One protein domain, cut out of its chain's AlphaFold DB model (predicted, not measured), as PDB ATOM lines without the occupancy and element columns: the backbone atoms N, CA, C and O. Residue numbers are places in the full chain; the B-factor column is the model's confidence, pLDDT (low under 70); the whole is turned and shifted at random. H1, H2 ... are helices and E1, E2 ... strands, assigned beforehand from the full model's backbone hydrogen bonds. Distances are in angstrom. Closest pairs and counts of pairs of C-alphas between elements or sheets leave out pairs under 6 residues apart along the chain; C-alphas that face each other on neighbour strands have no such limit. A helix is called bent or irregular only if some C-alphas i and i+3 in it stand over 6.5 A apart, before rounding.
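Overview. This is residues 4 to 122 of the 288 residues of an uncharacterized protein of viral metagenome (UniProt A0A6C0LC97). A small slab of four short parallel strands has the long helix H1 and the short helix H2 over one face, while H3 stands up from the opposite face. H6 packs on the last residues of H1, away from the sheet, and H4 and H5 lie near E1 and E4; residues 90 to 95 stick out as a loop. E1 and H1 lie nearest the middle of this rounded body, which spans 37 by 33 by 27 A. The printed part has 119 residues with six named helices and four named strands, in the order E1 H1 E2 H2 E3 H3 E4 H4 H5 H6, and the sheet's order is E3 E2 E1 E4, all parallel. The class is mixed, helices and strands, and the whole is compact, with a radius of gyration of the C-alphas of 13.6 A.

Arrangement. The sheet holds E1, residues 4 to 6, and E2, residues 45 to 48, as inner strands, and E3, residues 63 to 66, and E4, residues 80 to 83, as edge strands. E3 and E2 run parallel at 29 degrees, with N 46 and O 63 at 2.9 A. E2 and E1 stand at 17 degrees, with N 5 and O 45 at 2.8 A. E1 and E4 stand at 14 degrees, with N 4 and O 80 at 2.8 A and N 6 and O 82 at 2.9 A. H1, residues 20 to 36, is on the sheet; its closest C-alpha pair to E1 is Ile 5 and Leu 31, 7.9 A apart. H2, residues 51 to 56, is on the sheet at a height of 8.2 A, over E3 and slantwise to the strands, at 36 degrees to E3 on the local plane. H3, residues 67 to 72, is on the opposite face from H2, over E2 at a height of 9.5 A, and stands up from the sheet at 56 degrees. E1, H1, E2 and E2, H2, E3 are strand-helix-strand units, two parallel neighbour strands with a helix between, each with a right-handed crossover. E3, H3, E4 is a split unit, with E2 and E1 between its strands, and its crossover is right-handed too. H4, residues 84 to 88, only grazes the sheet and touches H1, where the closest C-alphas, of Thr 27 and Leu 84, are 5.6 A apart. H5, residues 98 to 101, only grazes the sheet; its closest C-alpha pair to E4 is Ile 82 and Glu 99, 5.9 A apart. H6, residues 114 to 121, is not on the sheet; it touches residues 29 to 36 of H1 alone, with the closest C-alphas, of Gln 36 and Leu 116, 6.2 A apart. H1 and H6 run opposite ways at a shallow tilt of 33 degrees, only just short of steep. Every O i to N i+4 pair is within hydrogen-bond range in H3 and H6; in H1 it is 11 of 13, in H2 0 of 2 with 2 of 3 O i to N i+3 pairs, in H4 0 of 1 with 1 of 2, and H5 is too short for such a pair.

Along the chain. E1 begins at C-alpha 4, (22.476, 11.575, 14.265). H1, 22.4 A long, runs from C-alpha 20 at (36.806, 14.773, 26.728) to C-alpha 36, with a kink of 25 degrees near residue 27. H1 is only just irregular, C-alphas 24 and 27 being 6.7 A apart, and H2 is irregular, with C-alphas 52 and 55 at 7.2 A. E3 and H2 are each 10.3 A long, E4 10.2 A and E2 9.8 A. H6, 10.5 A long, ends at C-alpha 121, (24.729, 8.929, 36.392).

Size, cuts and confidence. The two C-alphas farthest apart, those of Leu 74 and Glu 114, are 39.1 A apart. The printed part has no cut. The links E1 to H1, 13 residues, and H5 to H6, 12 residues, are long. The mean pLDDT of the printed part is 82.7; residues 11 to 18, 88 to 99, 101 and 108 to 109 are under 70.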
ATOM      1  N   PHE A   4      21.118  11.623  13.735       94.81
ATOM      2  CA  PHE A   4      22.476  11.575  14.265       94.81
ATOM      3  C   PHE A   4      22.737  12.804  15.133       94.81
ATOM      4  O   PHE A   4      22.420  13.928  14.743       94.81
ATOM      5  N   ILE A   5      23.342  12.591  16.300       93.81
ATOM      6  CA  ILE A   5      23.823  13.653  17.183       93.81
ATOM      7  C   ILE A   5      25.322  13.492  17.380       93.81
ATOM      8  O   ILE A   5      25.782  12.509  17.964       93.81
ATOM      9  N   ILE A   6      26.083  14.479  16.914       92.19
ATOM     10  CA  ILE A   6      27.536  14.519  17.061       92.19
ATOM     11  C   ILE A   6      27.871  15.219  18.374       92.19
ATOM     12  O   ILE A   6      27.667  16.422  18.518       92.19
ATOM     13  N   VAL A   7      28.383  14.460  19.343       91.81
ATOM     14  CA  VAL A   7      28.775  14.964  20.671       91.81
ATOM     15  C   VAL A   7      30.267  15.276  20.768       91.81
ATOM     16  O   VAL A   7      30.666  16.107  21.583       91.81
ATOM     17  N   SER A   8      31.092  14.651  19.928       89.94
ATOM     18  CA  SER A   8      32.504  14.995  19.743       89.94
ATOM     19  C   SER A   8      32.985  14.505  18.378       89.94
ATOM     20  O   SER A   8      32.530  13.467  17.894       89.94
ATOM     21  N   LYS A   9      33.898  15.253  17.754       86.94
ATOM     22  CA  LYS A   9      34.454  14.942  16.432       86.94
ATOM     23  C   LYS A   9      35.913  15.354  16.329       86.94
ATOM     24  O   LYS A   9      36.388  16.181  17.110       86.94
ATOM     25  N   ASN A  10      36.618  14.782  15.355       81.25
ATOM     26  CA  ASN A  10      37.980  15.209  15.076       81.25
ATOM     27  C   ASN A  10      37.950  16.631  14.501       81.25
ATOM     28  O   ASN A  10      37.128  16.942  13.639       81.25
ATOM     29  N   ALA A  11      38.833  17.498  14.981       65.75
ATOM     30  CA  ALA A  11      38.858  18.900  14.599       65.75
ATOM     31  C   ALA A  11      40.275  19.313  14.213       65.75
ATOM     32  O   ALA A  11      41.215  19.112  14.978       65.75
ATOM     33  N   GLN A  12      40.416  19.902  13.023       52.28
ATOM     34  CA  GLN A  12      41.690  20.448  12.547       52.28
ATOM     35  C   GLN A  12      42.011  21.826  13.158       52.28
ATOM     36  O   GLN A  12      43.150  22.276  13.063       52.28
ATOM     37  N   SER A  13      41.044  22.484  13.811       49.84
ATOM     38  CA  SER A  13      41.225  23.744  14.545       49.84
ATOM     39  C   SER A  13      40.714  23.637  15.987       49.84
ATOM     40  O   SER A  13      39.901  22.772  16.314       49.84
ATOM     41  N   HIS A  14      41.179  24.536  16.860       47.44
ATOM     42  CA  HIS A  14      40.795  24.614  18.278       47.44
ATOM     43  C   HIS A  14      39.323  25.025  18.523       47.44
ATOM     44  O   HIS A  14      38.923  25.176  19.675       47.44
ATOM     45  N   ASP A  15      38.514  25.202  17.473       49.62
ATOM     46  CA  ASP A  15      37.163  25.778  17.549       49.62
ATOM     47  C   ASP A  15      36.040  24.768  17.867       49.62
ATOM     48  O   ASP A  15      34.877  25.162  17.942       49.62
ATOM     49  N   PHE A  16      36.354  23.482  18.066       56.22
ATOM     50  CA  PHE A  16      35.364  22.404  18.226       56.22
ATOM     51  C   PHE A  16      35.600  21.533  19.474       56.22
ATOM     52  O   PHE A  16      36.737  21.367  19.930       56.22
ATOM     53  N   VAL A  17      34.535  20.890  19.983       58.00
ATOM     54  CA  VAL A  17      34.597  19.878  21.061       58.00
ATOM     55  C   VAL A  17      35.399  18.642  20.613       58.00
ATOM     56  O   VAL A  17      34.851  17.657  20.115       58.00
ATOM     57  N   ASN A  18      36.711  18.668  20.849       62.78
ATOM     58  CA  ASN A  18      37.599  17.500  20.743       62.78
ATOM     59  C   ASN A  18      37.958  16.938  22.142       62.78
ATOM     60  O   ASN A  18      38.142  15.733  22.351       62.78
ATOM     61  N   ALA A  19      38.002  17.821  23.145       75.44
ATOM     62  CA  ALA A  19      38.391  17.477  24.506       75.44
ATOM     63  C   ALA A  19      37.289  16.712  25.256       75.44
ATOM     64  O   ALA A  19      36.141  17.149  25.319       75.44
ATOM     65  N   LEU A  20      37.682  15.615  25.910       83.81
ATOM     66  CA  LEU A  20      36.806  14.773  26.728       83.81
ATOM     67  C   LEU A  20      35.998  15.569  27.773       83.81
ATOM     68  O   LEU A  20      34.825  15.283  27.976       83.81
ATOM     69  N   GLY A  21      36.598  16.583  28.408       83.44
ATOM     70  CA  GLY A  21      35.902  17.419  29.396       83.44
ATOM     71  C   GLY A  21      34.710  18.167  28.791       83.44
ATOM     72  O   GLY A  21      33.601  18.098  29.305       83.44
ATOM     73  N   HIS A  22      34.891  18.795  27.632       81.81
ATOM     74  CA  HIS A  22      33.795  19.490  26.954       81.81
ATOM     75  C   HIS A  22      32.683  18.511  26.554       81.81
ATOM     76  O   HIS A  22      31.507  18.805  26.732       81.81
ATOM     77  N   GLU A  23      33.034  17.316  26.075       88.06
ATOM     78  CA  GLU A  23      32.029  16.303  25.754       88.06
ATOM     79  C   GLU A  23      31.202  15.906  26.986       88.06
ATOM     80  O   GLU A  23      29.971  15.928  26.950       88.06
ATOM     81  N   ILE A  24      31.872  15.592  28.098       88.00
ATOM     82  CA  ILE A  24      31.220  15.122  29.323       88.00
ATOM     83  C   ILE A  24      30.279  16.182  29.904       88.00
ATOM     84  O   ILE A  24      29.164  15.845  30.296       88.00
ATOM     85  N   HIS A  25      30.727  17.434  30.004       83.75
ATOM     86  CA  HIS A  25      30.014  18.470  30.757       83.75
ATOM     87  C   HIS A  25      29.034  19.281  29.911       83.75
ATOM     88  O   HIS A  25      28.221  20.022  30.463       83.75
ATOM     89  N   LEU A  26      29.112  19.164  28.585       83.81
ATOM     90  CA  LEU A  26      28.358  20.025  27.695       83.81
ATOM     91  C   LEU A  26      27.535  19.253  26.681       83.81
ATOM     92  O   LEU A  26      26.311  19.210  26.797       83.81
ATOM     93  N   THR A  27      28.171  18.626  25.695       88.75
ATOM     94  CA  THR A  27      27.421  17.985  24.608       88.75
ATOM     95  C   THR A  27      26.642  16.778  25.111       88.75
ATOM     96  O   THR A  27      25.477  16.618  24.747       88.75
ATOM     97  N   ARG A  28      27.209  15.999  26.041       91.12
ATOM     98  CA  ARG A  28      26.480  14.946  26.757       91.12
ATOM     99  C   ARG A  28      25.336  15.514  27.593       91.12
ATOM    100  O   ARG A  28      24.256  14.939  27.586       91.12
ATOM    101  N   PHE A  29      25.522  16.640  28.281       88.62
ATOM    102  CA  PHE A  29      24.439  17.259  29.056       88.62
ATOM    103  C   PHE A  29      23.273  17.706  28.173       88.62
ATOM    104  O   PHE A  29      22.122  17.420  28.502       88.62
ATOM    105  N   ILE A  30      23.562  18.357  27.044       89.19
ATOM    106  CA  ILE A  30      22.547  18.758  26.063       89.19
ATOM    107  C   ILE A  30      21.834  17.514  25.536       89.19
ATOM    108  O   ILE A  30      20.609  17.466  25.546       89.19
ATOM    109  N   LEU A  31      22.584  16.477  25.149       93.44
ATOM    110  CA  LEU A  31      22.028  15.214  24.665       93.44
ATOM    111  C   LEU A  31      21.040  14.594  25.666       93.44
ATOM    112  O   LEU A  31      19.936  14.197  25.292       93.44
ATOM    113  N   LEU A  32      21.414  14.517  26.943       94.12
ATOM    114  CA  LEU A  32      20.553  13.943  27.977       94.12
ATOM    115  C   LEU A  32      19.344  14.834  28.293       94.12
ATOM    116  O   LEU A  32      18.269  14.313  28.598       94.12
ATOM    117  N   ASP A  33      19.479  16.158  28.172       91.19
ATOM    118  CA  ASP A  33      18.349  17.082  28.296       91.19
ATOM    119  C   ASP A  33      17.366  16.953  27.111       91.19
ATOM    120  O   ASP A  33      16.147  16.975  27.293       91.19
ATOM    121  N   LEU A  34      17.866  16.738  25.891       92.56
ATOM    122  CA  LEU A  34      17.028  16.419  24.730       92.56
ATOM    123  C   LEU A  34      16.243  15.119  24.955       92.56
ATOM    124  O   LEU A  34      15.039  15.074  24.684       92.56
ATOM    125  N   LEU A  35      16.902  14.085  25.493       94.75
ATOM    126  CA  LEU A  35      16.263  12.805  25.802       94.75
ATOM    127  C   LEU A  35      15.200  12.956  26.897       94.75
ATOM    128  O   LEU A  35      14.090  12.447  26.746       94.75
ATOM    129  N   GLN A  36      15.485  13.683  27.986       93.19
ATOM    130  CA  GLN A  36      14.496  13.864  29.056       93.19
ATOM    131  C   GLN A  36      13.243  14.603  28.567       93.19
ATOM    132  O   GLN A  36      12.141  14.300  29.027       93.19
ATOM    133  N   LYS A  37      13.413  15.545  27.629       91.25
ATOM    134  CA  LYS A  37      12.340  16.339  27.015       91.25
ATOM    135  C   LYS A  37      11.609  15.594  25.890       91.25
ATOM    136  O   LYS A  37      10.701  16.164  25.292       91.25
ATOM    137  N   ASN A  38      11.968  14.335  25.623       92.75
ATOM    138  CA  ASN A  38      11.431  13.509  24.537       92.75
ATOM    139  C   ASN A  38      11.592  14.156  23.145       92.75
ATOM    140  O   ASN A  38      10.746  13.974  22.271       92.75
ATOM    141  N   LEU A  39      12.652  14.943  22.943       92.06
ATOM    142  CA  LEU A  39      12.991  15.527  21.636       92.06
ATOM    143  C   LEU A  39      13.813  14.563  20.773       92.06
ATOM    144  O   LEU A  39      13.911  14.742  19.561       92.06
ATOM    145  N   ILE A  40      14.380  13.548  21.419       95.00
ATOM    146  CA  ILE A  40      15.076  12.403  20.836       95.00
ATOM    147  C   ILE A  40      14.684  11.142  21.610       95.00
ATOM    148  O   ILE A  40      14.038  11.226  22.658       95.00
ATOM    149  N   ASP A  41      15.110   9.981  21.125       96.00
ATOM    150  CA  ASP A  41      14.858   8.685  21.755       96.00
ATOM    151  C   ASP A  41      16.139   7.842  21.888       96.00
ATOM    152  O   ASP A  41      17.229   8.239  21.471       96.00
ATOM    153  N   THR A  42      16.013   6.651  22.470       96.75
ATOM    154  CA  THR A  42      17.136   5.722  22.677       96.75
ATOM    155  C   THR A  42      17.659   5.088  21.383       96.75
ATOM    156  O   THR A  42      18.725   4.471  21.402       96.75
ATOM    157  N   ASN A  43      16.958   5.245  20.255       97.12
ATOM    158  CA  ASN A  43      17.392   4.776  18.936       97.12
ATOM    159  C   ASN A  43      18.136   5.857  18.139       97.12
ATOM    160  O   ASN A  43      18.663   5.565  17.063       97.12
ATOM    161  N   THR A  44      18.213   7.085  18.651       96.69
ATOM    162  CA  THR A  44      19.029   8.156  18.070       96.69
ATOM    163  C   THR A  44      20.501   7.739  18.036       96.69
ATOM    164  O   THR A  44      21.016   7.175  19.004       96.69
ATOM    165  N   PHE A  45      21.179   7.995  16.914       97.31
ATOM    166  CA  PHE A  45      22.591   7.661  16.740       97.31
ATOM    167  C   PHE A  45      23.462   8.703  17.435       97.31
ATOM    168  O   PHE A  45      23.398   9.888  17.110       97.31
ATOM    169  N   ILE A  46      24.302   8.260  18.367       97.31
ATOM    170  CA  ILE A  46      25.253   9.116  19.077       97.31
ATOM    171  C   ILE A  46      26.634   8.943  18.457       97.31
ATOM    172  O   ILE A  46      27.174   7.835  18.444       97.31
ATOM    173  N   VAL A  47      27.206  10.038  17.962       95.31
ATOM    174  CA  VAL A  47      28.537  10.068  17.347       95.31
ATOM    175  C   VAL A  47      29.521  10.728  18.308       95.31
ATOM    176  O   VAL A  47      29.450  11.933  18.550       95.31
ATOM    177  N   THR A  48      30.443   9.942  18.857       94.31
ATOM    178  CA  THR A  48      31.540  10.417  19.722       94.31
ATOM    179  C   THR A  48      32.895  10.228  19.036       94.31
ATOM    180  O   THR A  48      32.991   9.539  18.024       94.31
ATOM    181  N   LEU A  49      33.965  10.835  19.552       90.81
ATOM    182  CA  LEU A  49      35.265  10.850  18.877       90.81
ATOM    183  C   LEU A  49      35.844   9.442  18.673       90.81
ATOM    184  O   LEU A  49      36.297   9.106  17.579       90.81
ATOM    185  N   THR A  50      35.837   8.628  19.726       90.31
ATOM    186  CA  THR A  50      36.550   7.346  19.801       90.31
ATOM    187  C   THR A  50      35.744   6.298  20.569       90.31
ATOM    188  O   THR A  50      34.921   6.618  21.428       90.31
ATOM    189  N   ASN A  51      36.002   5.016  20.284       92.50
ATOM    190  CA  ASN A  51      35.297   3.886  20.910       92.50
ATOM    191  C   ASN A  51      35.469   3.819  22.436       92.50
ATOM    192  O   ASN A  51      34.596   3.313  23.138       92.50
ATOM    193  N   ASP A  52      36.570   4.345  22.972       89.75
ATOM    194  CA  ASP A  52      36.837   4.399  24.415       89.75
ATOM    195  C   ASP A  52      35.869   5.316  25.186       89.75
ATOM    196  O   ASP A  52      35.816   5.235  26.411       89.75
ATOM    197  N   ARG A  53      35.072   6.145  24.494       92.69
ATOM    198  CA  ARG A  53      34.032   7.011  25.080       92.69
ATOM    199  C   ARG A  53      32.637   6.377  25.077       92.69
ATOM    200  O   ARG A  53      31.724   6.914  25.700       92.69
ATOM    201  N   PHE A  54      32.446   5.218  24.436       96.38
ATOM    202  CA  PHE A  54      31.118   4.601  24.260       96.38
ATOM    203  C   PHE A  54      30.400   4.307  25.579       96.38
ATOM    204  O   PHE A  54      29.175   4.408  25.657       96.38
ATOM    205  N   PHE A  55      31.155   3.982  26.629       96.44
ATOM    206  CA  PHE A  55      30.615   3.669  27.953       96.44
ATOM    207  C   PHE A  55      29.841   4.833  28.603       96.44
ATOM    208  O   PHE A  55      29.058   4.610  29.528       96.44
ATOM    209  N   LEU A  56      30.017   6.068  28.116       95.44
ATOM    210  CA  LEU A  56      29.258   7.241  28.561       95.44
ATOM    211  C   LEU A  56      27.796   7.238  28.072       95.44
ATOM    212  O   LEU A  56      26.975   7.972  28.632       95.44
ATOM    213  N   TYR A  57      27.484   6.439  27.041       97.44
ATOM    214  CA  TYR A  57      26.219   6.495  26.293       97.44
ATOM    215  C   TYR A  57      25.529   5.139  26.125       97.44
ATOM    216  O   TYR A  57      24.302   5.080  26.128       97.44
ATOM    217  N   ASN A  58      26.285   4.047  25.991       96.12
ATOM    218  CA  ASN A  58      25.774   2.739  25.558       96.12
ATOM    219  C   ASN A  58      24.862   2.013  26.570       96.12
ATOM    220  O   ASN A  58      24.338   0.947  26.264       96.12
ATOM    221  N   LYS A  59      24.654   2.577  27.766       95.81
ATOM    222  CA  LYS A  59      23.627   2.124  28.721       95.81
ATOM    223  C   LYS A  59      22.264   2.792  28.499       95.81
ATOM    224  O   LYS A  59      21.262   2.333  29.038       95.81
ATOM    225  N   ILE A  60      22.235   3.883  27.734       97.00
ATOM    226  CA  ILE A  60      21.049   4.708  27.464       97.00
ATOM    227  C   ILE A  60      20.629   4.577  25.997       97.00
ATOM    228  O   ILE A  60      19.445   4.431  25.707       97.00
ATOM    229  N   PHE A  61      21.595   4.633  25.079       97.94
ATOM    230  CA  PHE A  61      21.360   4.636  23.638       97.94
ATOM    231  C   PHE A  61      21.766   3.304  23.012       97.94
ATOM    232  O   PHE A  61      22.829   2.763  23.313       97.94
ATOM    233  N   ASN A  62      20.932   2.821  22.094       96.69
ATOM    234  CA  ASN A  62      21.145   1.576  21.357       96.69
ATOM    235  C   ASN A  62      22.208   1.731  20.259       96.69
ATOM    236  O   ASN A  62      22.856   0.758  19.884       96.69
ATOM    237  N   ASN A  63      22.382   2.955  19.752       96.94
ATOM    238  CA  ASN A  63      23.212   3.258  18.592       96.94
ATOM    239  C   ASN A  63      24.304   4.264  18.972       96.94
ATOM    240  O   ASN A  63      24.087   5.474  18.934       96.94
ATOM    241  N   VAL A  64      25.486   3.769  19.337       97.75
ATOM    242  CA  VAL A  64      26.668   4.601  19.613       97.75
ATOM    243  C   VAL A  64      27.756   4.229  18.615       97.75
ATOM    244  O   VAL A  64      28.136   3.062  18.526       97.75
ATOM    245  N   ILE A  65      28.234   5.211  17.856       96.56
ATOM    246  CA  ILE A  65      29.268   5.037  16.832       96.56
ATOM    247  C   ILE A  65      30.393   6.051  17.038       96.56
ATOM    248  O   ILE A  65      30.206   7.090  17.679       96.56
ATOM    249  N   ASN A  66      31.577   5.753  16.508       95.06
ATOM    250  CA  ASN A  66      32.674   6.713  16.520       95.06
ATOM    251  C   ASN A  66      32.616   7.637  15.293       95.06
ATOM    252  O   ASN A  66      31.963   7.346  14.288       95.06
ATOM    253  N   TRP A  67      33.336   8.754  15.379       93.44
ATOM    254  CA  TRP A  67      33.417   9.760  14.328       93.44
ATOM    255  C   TRP A  67      33.930   9.194  12.997       93.44
ATOM    256  O   TRP A  67      33.413   9.549  11.941       93.44
ATOM    257  N   SER A  68      34.916   8.294  13.033       92.06
ATOM    258  CA  SER A  68      35.500   7.718  11.817       92.06
ATOM    259  C   SER A  68      34.498   6.848  11.052       92.06
ATOM    260  O   SER A  68      34.407   6.953   9.830       92.06
ATOM    261  N   ASP A  69      33.706   6.041  11.758       93.25
ATOM    262  CA  ASP A  69      32.641   5.226  11.171       93.25
ATOM    263  C   ASP A  69      31.535   6.106  10.581       93.25
ATOM    264  O   ASP A  69      30.992   5.794   9.519       93.25
ATOM    265  N   TYR A  70      31.221   7.221  11.248       94.06
ATOM    266  CA  TYR A  70      30.259   8.196  10.750       94.06
ATOM    267  C   TYR A  70      30.730   8.860   9.444       94.06
ATOM    268  O   TYR A  70      30.007   8.858   8.451       94.06
ATOM    269  N   GLU A  71      31.959   9.384   9.426       91.56
ATOM    270  CA  GLU A  71      32.532  10.131   8.298       91.56
ATOM    271  C   GLU A  71      32.729   9.259   7.043       91.56
ATOM    272  O   GLU A  71      32.482   9.702   5.913       91.56
ATOM    273  N   ASN A  72      33.138   8.004   7.237       91.88
ATOM    274  CA  ASN A  72      33.463   7.085   6.147       91.88
ATOM    275  C   ASN A  72      32.236   6.391   5.533       91.88
ATOM    276  O   ASN A  72      32.329   5.848   4.429       91.88
ATOM    277  N   ASN A  73      31.082   6.401   6.205       90.81
ATOM    278  CA  ASN A  73      29.887   5.731   5.706       90.81
ATOM    279  C   ASN A  73      29.040   6.664   4.827       90.81
ATOM    280  O   ASN A  73      28.346   7.566   5.295       90.81
ATOM    281  N   LEU A  74      29.047   6.399   3.517       84.12
ATOM    282  CA  LEU A  74      28.304   7.188   2.530       84.12
ATOM    283  C   LEU A  74      26.785   7.188   2.753       84.12
ATOM    284  O   LEU A  74      26.129   8.140   2.334       84.12
ATOM    285  N   LEU A  75      26.226   6.166   3.411       85.25
ATOM    286  CA  LEU A  75      24.791   6.094   3.697       85.25
ATOM    287  C   LEU A  75      24.357   7.151   4.720       85.25
ATOM    288  O   LEU A  75      23.227   7.622   4.654       85.25
ATOM    289  N   TYR A  76      25.250   7.567   5.622       87.81
ATOM    290  CA  TYR A  76      24.923   8.529   6.679       87.81
ATOM    291  C   TYR A  76      24.939   9.983   6.204       87.81
ATOM    292  O   TYR A  76      24.338  10.841   6.840       87.81
ATOM    293  N   LYS A  77      25.556  10.280   5.052       77.31
ATOM    294  CA  LYS A  77      25.705  11.657   4.543       77.31
ATOM    295  C   LYS A  77      24.383  12.363   4.228       77.31
ATOM    296  O   LYS A  77      24.359  13.587   4.166       77.31
ATOM    297  N   ASN A  78      23.312  11.601   4.015       83.69
ATOM    298  CA  ASN A  78      21.979  12.133   3.727       83.69
ATOM    299  C   ASN A  78      21.049  12.104   4.951       83.69
ATOM    300  O   ASN A  78      19.880  12.468   4.829       83.69
ATOM    301  N   GLU A  79      21.524  11.630   6.103       89.44
ATOM    302  CA  GLU A  79      20.711  11.514   7.311       89.44
ATOM    303  C   GLU A  79      20.633  12.842   8.065       89.44
ATOM    304  O   GLU A  79      21.481  13.732   7.925       89.44
ATOM    305  N   LYS A  80      19.585  12.998   8.879       90.25
ATOM    306  CA  LYS A  80      19.409  14.219   9.663       90.25
ATOM    307  C   LYS A  80      20.488  14.258  10.739       90.25
ATOM    308  O   LYS A  80      20.618  13.307  11.507       90.25
ATOM    309  N   THR A  81      21.213  15.366  10.822       90.00
ATOM    310  CA  THR A  81      22.350  15.517  11.734       90.00
ATOM    311  C   THR A  81      22.208  16.778  12.568       90.00
ATOM    312  O   THR A  81      21.823  17.822  12.049       90.00
ATOM    313  N   ILE A  82      22.525  16.661  13.855       88.62
ATOM    314  CA  ILE A  82      22.701  17.778  14.782       88.62
ATOM    315  C   ILE A  82      24.120  17.690  15.326       88.62
ATOM    316  O   ILE A  82      24.522  16.665  15.882       88.62
ATOM    317  N   ASP A  83      24.879  18.762  15.180       87.19
ATOM    318  CA  ASP A  83      26.266  18.829  15.597       87.19
ATOM    319  C   ASP A  83      26.407  19.669  16.869       87.19
ATOM    320  O   ASP A  83      26.447  20.900  16.860       87.19
ATOM    321  N   LEU A  84      26.515  18.986  18.010       85.88
ATOM    322  CA  LEU A  84      26.683  19.641  19.303       85.88
ATOM    323  C   LEU A  84      28.126  20.118  19.539       85.88
ATOM    324  O   LEU A  84      28.395  20.808  20.522       85.88
ATOM    325  N   THR A  85      29.071  19.799  18.654       82.25
ATOM    326  CA  THR A  85      30.485  20.158  18.850       82.25
ATOM    327  C   THR A  85      30.776  21.633  18.625       82.25
ATOM    328  O   THR A  85      31.818  22.113  19.065       82.25
ATOM    329  N   TYR A  86      29.855  22.364  17.996       76.12
ATOM    330  CA  TYR A  86      29.935  23.816  17.861       76.12
ATOM    331  C   TYR A  86      29.768  24.539  19.195       76.12
ATOM    332  O   TYR A  86      30.287  25.640  19.374       76.12
ATOM    333  N   TYR A  87      29.120  23.898  20.166       72.19
ATOM    334  CA  TYR A  87      28.763  24.566  21.400       72.19
ATOM    335  C   TYR A  87      29.911  24.647  22.433       72.19
ATOM    336  O   TYR A  87      29.733  25.218  23.499       72.19
ATOM    337  N   SER A  88      31.123  24.157  22.134       61.66
ATOM    338  CA  SER A  88      32.300  24.194  23.040       61.66
ATOM    339  C   SER A  88      32.809  25.574  23.458       61.66
ATOM    340  O   SER A  88      33.688  25.643  24.319       61.66
ATOM    341  N   ARG A  89      32.396  26.652  22.789       55.75
ATOM    342  CA  ARG A  89      33.007  27.975  22.958       55.75
ATOM    343  C   ARG A  89      32.278  28.782  24.030       55.75
ATOM    344  O   ARG A  89      31.060  28.870  24.013       55.75
ATOM    345  N   TRP A  90      33.017  29.455  24.914       48.62
ATOM    346  CA  TRP A  90      32.455  30.445  25.858       48.62
ATOM    347  C   TRP A  90      31.728  31.605  25.147       48.62
ATOM    348  O   TRP A  90      30.940  32.331  25.744       48.62
ATOM    349  N   ASP A  91      32.002  31.772  23.860       46.03
ATOM    350  CA  ASP A  91      31.493  32.778  22.942       46.03
ATOM    351  C   ASP A  91      30.545  32.201  21.878       46.03
ATOM    352  O   ASP A  91      30.334  32.848  20.847       46.03
ATOM    353  N   THR A  92      29.898  31.052  22.127       51.62
ATOM    354  CA  THR A  92      28.646  30.701  21.432       51.62
ATOM    355  C   THR A  92      27.550  31.689  21.817       51.62
ATOM    356  O   THR A  92      26.663  31.421  22.623       51.62
ATOM    357  N   LYS A  93      27.653  32.882  21.231       46.88
ATOM    358  CA  LYS A  93      26.587  33.866  21.111       46.88
ATOM    359  C   LYS A  93      25.425  33.226  20.357       46.88
ATOM    360  O   LYS A  93      25.630  32.288  19.586       46.88
ATOM    361  N   ASP A  94      24.244  33.798  20.537       48.47
ATOM    362  CA  ASP A  94      22.914  33.360  20.089       48.47
ATOM    363  C   ASP A  94      22.723  33.043  18.581       48.47
ATOM    364  O   ASP A  94      21.605  32.903  18.098       48.47
ATOM    365  N   ASN A  95      23.790  32.907  17.794       41.84
ATOM    366  CA  ASN A  95      23.761  32.770  16.342       41.84
ATOM    367  C   ASN A  95      24.093  31.348  15.844       41.84
ATOM    368  O   ASN A  95      24.030  31.110  14.641       41.84
ATOM    369  N   GLN A  96      24.418  30.393  16.725       51.69
ATOM    370  CA  GLN A  96      24.611  28.971  16.359       51.69
ATOM    371  C   GLN A  96      23.357  28.099  16.604       51.69
ATOM    372  O   GLN A  96      23.416  26.878  16.560       51.69
ATOM    373  N   ILE A  97      22.195  28.726  16.831       57.44
ATOM    374  CA  ILE A  97      20.969  28.091  17.356       57.44
ATOM    375  C   ILE A  97      20.165  27.304  16.286       57.44
ATOM    376  O   ILE A  97      19.224  26.586  16.621       57.44
ATOM    377  N   ASN A  98      20.506  27.365  14.995       59.25
ATOM    378  CA  ASN A  98      19.617  26.854  13.933       59.25
ATOM    379  C   ASN A  98      19.277  25.355  14.041       59.25
ATOM    380  O   ASN A  98      18.122  24.983  13.844       59.25
ATOM    381  N   GLU A  99      20.231  24.501  14.412       65.31
ATOM    382  CA  GLU A  99      20.015  23.044  14.434       65.31
ATOM    383  C   GLU A  99      19.106  22.586  15.589       65.31
ATOM    384  O   GLU A  99      18.345  21.628  15.459       65.31
ATOM    385  N   LEU A 100      19.130  23.305  16.715       72.25
ATOM    386  CA  LEU A 100      18.298  23.011  17.884       72.25
ATOM    387  C   LEU A 100      16.959  23.760  17.872       72.25
ATOM    388  O   LEU A 100      16.004  23.311  18.515       72.25
ATOM    389  N   ILE A 101      16.842  24.833  17.077       69.38
ATOM    390  CA  ILE A 101      15.553  25.468  16.753       69.38
ATOM    391  C   ILE A 101      14.603  24.456  16.107       69.38
ATOM    392  O   ILE A 101      13.421  24.435  16.453       69.38
ATOM    393  N   GLU A 102      15.096  23.577  15.229       72.19
ATOM    394  CA  GLU A 102      14.260  22.540  14.608       72.19
ATOM    395  C   GLU A 102      13.666  21.559  15.625       72.19
ATOM    396  O   GLU A 102      12.543  21.085  15.450       72.19
ATOM    397  N   LEU A 103      14.396  21.280  16.707       74.88
ATOM    398  CA  LEU A 103      13.909  20.477  17.829       74.88
ATOM    399  C   LEU A 103      13.067  21.289  18.823       74.88
ATOM    400  O   LEU A 103      12.614  20.740  19.825       74.88
ATOM    401  N   LYS A 104      12.847  22.588  18.575       80.81
ATOM    402  CA  LYS A 104      12.195  23.526  19.505       80.81
ATOM    403  C   LYS A 104      12.866  23.537  20.883       80.81
ATOM    404  O   LYS A 104      12.202  23.698  21.907       80.81
ATOM    405  N   TYR A 105      14.182  23.346  20.914       82.25
ATOM    406  CA  TYR A 105      14.948  23.289  22.149       82.25
ATOM    407  C   TYR A 105      15.370  24.693  22.608       82.25
ATOM    408  O   TYR A 105      15.890  25.482  21.823       82.25
ATOM    409  N   ASN A 106      15.157  25.003  23.892       76.75
ATOM    410  CA  ASN A 106      15.527  26.284  24.499       76.75
ATOM    411  C   ASN A 106      16.556  26.082  25.621       76.75
ATOM    412  O   ASN A 106      16.263  25.461  26.646       76.75
ATOM    413  N   PHE A 107      17.743  26.659  25.434       70.44
ATOM    414  CA  PHE A 107      18.881  26.556  26.349       70.44
ATOM    415  C   PHE A 107      18.679  27.235  27.708       70.44
ATOM    416  O   PHE A 107      19.265  26.804  28.700       70.44
ATOM    417  N   ASN A 108      17.828  28.261  27.779       66.06
ATOM    418  CA  ASN A 108      17.563  28.998  29.020       66.06
ATOM    419  C   ASN A 108      16.552  28.286  29.937       66.06
ATOM    420  O   ASN A 108      16.210  28.795  31.002       66.06
ATOM    421  N   GLN A 109      16.058  27.117  29.520       69.31
ATOM    422  CA  GLN A 109      15.066  26.313  30.232       69.31
ATOM    423  C   GLN A 109      15.628  24.926  30.567       69.31
ATOM    424  O   GLN A 109      15.030  23.894  30.234       69.31
ATOM    425  N   PHE A 110      16.810  24.880  31.184       74.50
ATOM    426  CA  PHE A 110      17.354  23.638  31.718       74.50
ATOM    427  C   PHE A 110      16.745  23.357  33.094       74.50
ATOM    428  O   PHE A 110      16.938  24.110  34.048       74.50
ATOM    429  N   ASN A 111      16.030  22.237  33.191       76.62
ATOM    430  CA  ASN A 111      15.445  21.758  34.436       76.62
ATOM    431  C   ASN A 111      16.206  20.510  34.888       76.62
ATOM    432  O   ASN A 111      16.149  19.462  34.236       76.62
ATOM    433  N   LYS A 112      16.912  20.620  36.017       80.44
ATOM    434  CA  LYS A 112      17.577  19.490  36.671       80.44
ATOM    435  C   LYS A 112      16.518  18.614  37.349       80.44
ATOM    436  O   LYS A 112      16.142  18.867  38.487       80.44
ATOM    437  N   THR A 113      16.000  17.626  36.625       86.38
ATOM    438  CA  THR A 113      15.031  16.652  37.152       86.38
ATOM    439  C   THR A 113      15.741  15.419  37.715       86.38
ATOM    440  O   THR A 113      16.889  15.143  37.360       86.38
ATOM    441  N   GLU A 114      15.051  14.634  38.546       88.19
ATOM    442  CA  GLU A 114      15.551  13.326  39.002       88.19
ATOM    443  C   GLU A 114      15.871  12.400  37.822       88.19
ATOM    444  O   GLU A 114      16.924  11.768  37.802       88.19
ATOM    445  N   LYS A 115      15.022  12.406  36.785       90.44
ATOM    446  CA  LYS A 115      15.221  11.630  35.552       90.44
ATOM    447  C   LYS A 115      16.500  12.034  34.810       90.44
ATOM    448  O   LYS A 115      17.224  11.180  34.307       90.44
ATOM    449  N   LEU A 116      16.806  13.330  34.744       89.56
ATOM    450  CA  LEU A 116      18.061  13.786  34.149       89.56
ATOM    451  C   LEU A 116      19.268  13.345  34.983       89.56
ATOM    452  O   LEU A 116      20.267  12.914  34.415       89.56
ATOM    453  N   ILE A 117      19.186  13.453  36.310       89.06
ATOM    454  CA  ILE A 117      20.249  12.996  37.217       89.06
ATOM    455  C   ILE A 117      20.489  11.494  37.032       89.06
ATOM    456  O   ILE A 117      21.643  11.078  36.921       89.06
ATOM    457  N   GLU A 118      19.419  10.701  36.928       91.12
ATOM    458  CA  GLU A 118      19.488   9.276  36.605       91.12
ATOM    459  C   GLU A 118      20.251   9.061  35.295       91.12
ATOM    460  O   GLU A 118      21.244   8.339  35.293       91.12
ATOM    461  N   TYR A 119      19.874   9.748  34.210       93.50
ATOM    462  CA  TYR A 119      20.583   9.649  32.932       93.50
ATOM    463  C   TYR A 119      22.053  10.066  33.014       93.50
ATOM    464  O   TYR A 119      22.915   9.379  32.464       93.50
ATOM    465  N   ILE A 120      22.371  11.162  33.705       90.75
ATOM    466  CA  ILE A 120      23.754  11.633  33.843       90.75
ATOM    467  C   ILE A 120      24.599  10.562  34.531       90.75
ATOM    468  O   ILE A 120      25.682  10.248  34.029       90.75
ATOM    469  N   ASN A 121      24.070   9.967  35.602       89.94
ATOM    470  CA  ASN A 121      24.729   8.929  36.392       89.94
ATOM    471  C   ASN A 121      24.665   7.537  35.736       89.94
ATOM    472  O   ASN A 121      25.331   6.611  36.200       89.94
ATOM    473  N   ASN A 122      23.901   7.364  34.649       93.06
ATOM    474  CA  ASN A 122      23.739   6.088  33.955       93.06
ATOM    475  C   ASN A 122      24.930   5.780  33.030       93.06
ATOM    476  O   ASN A 122      24.798   5.628  31.816       93.06
TER     477      ASN A 122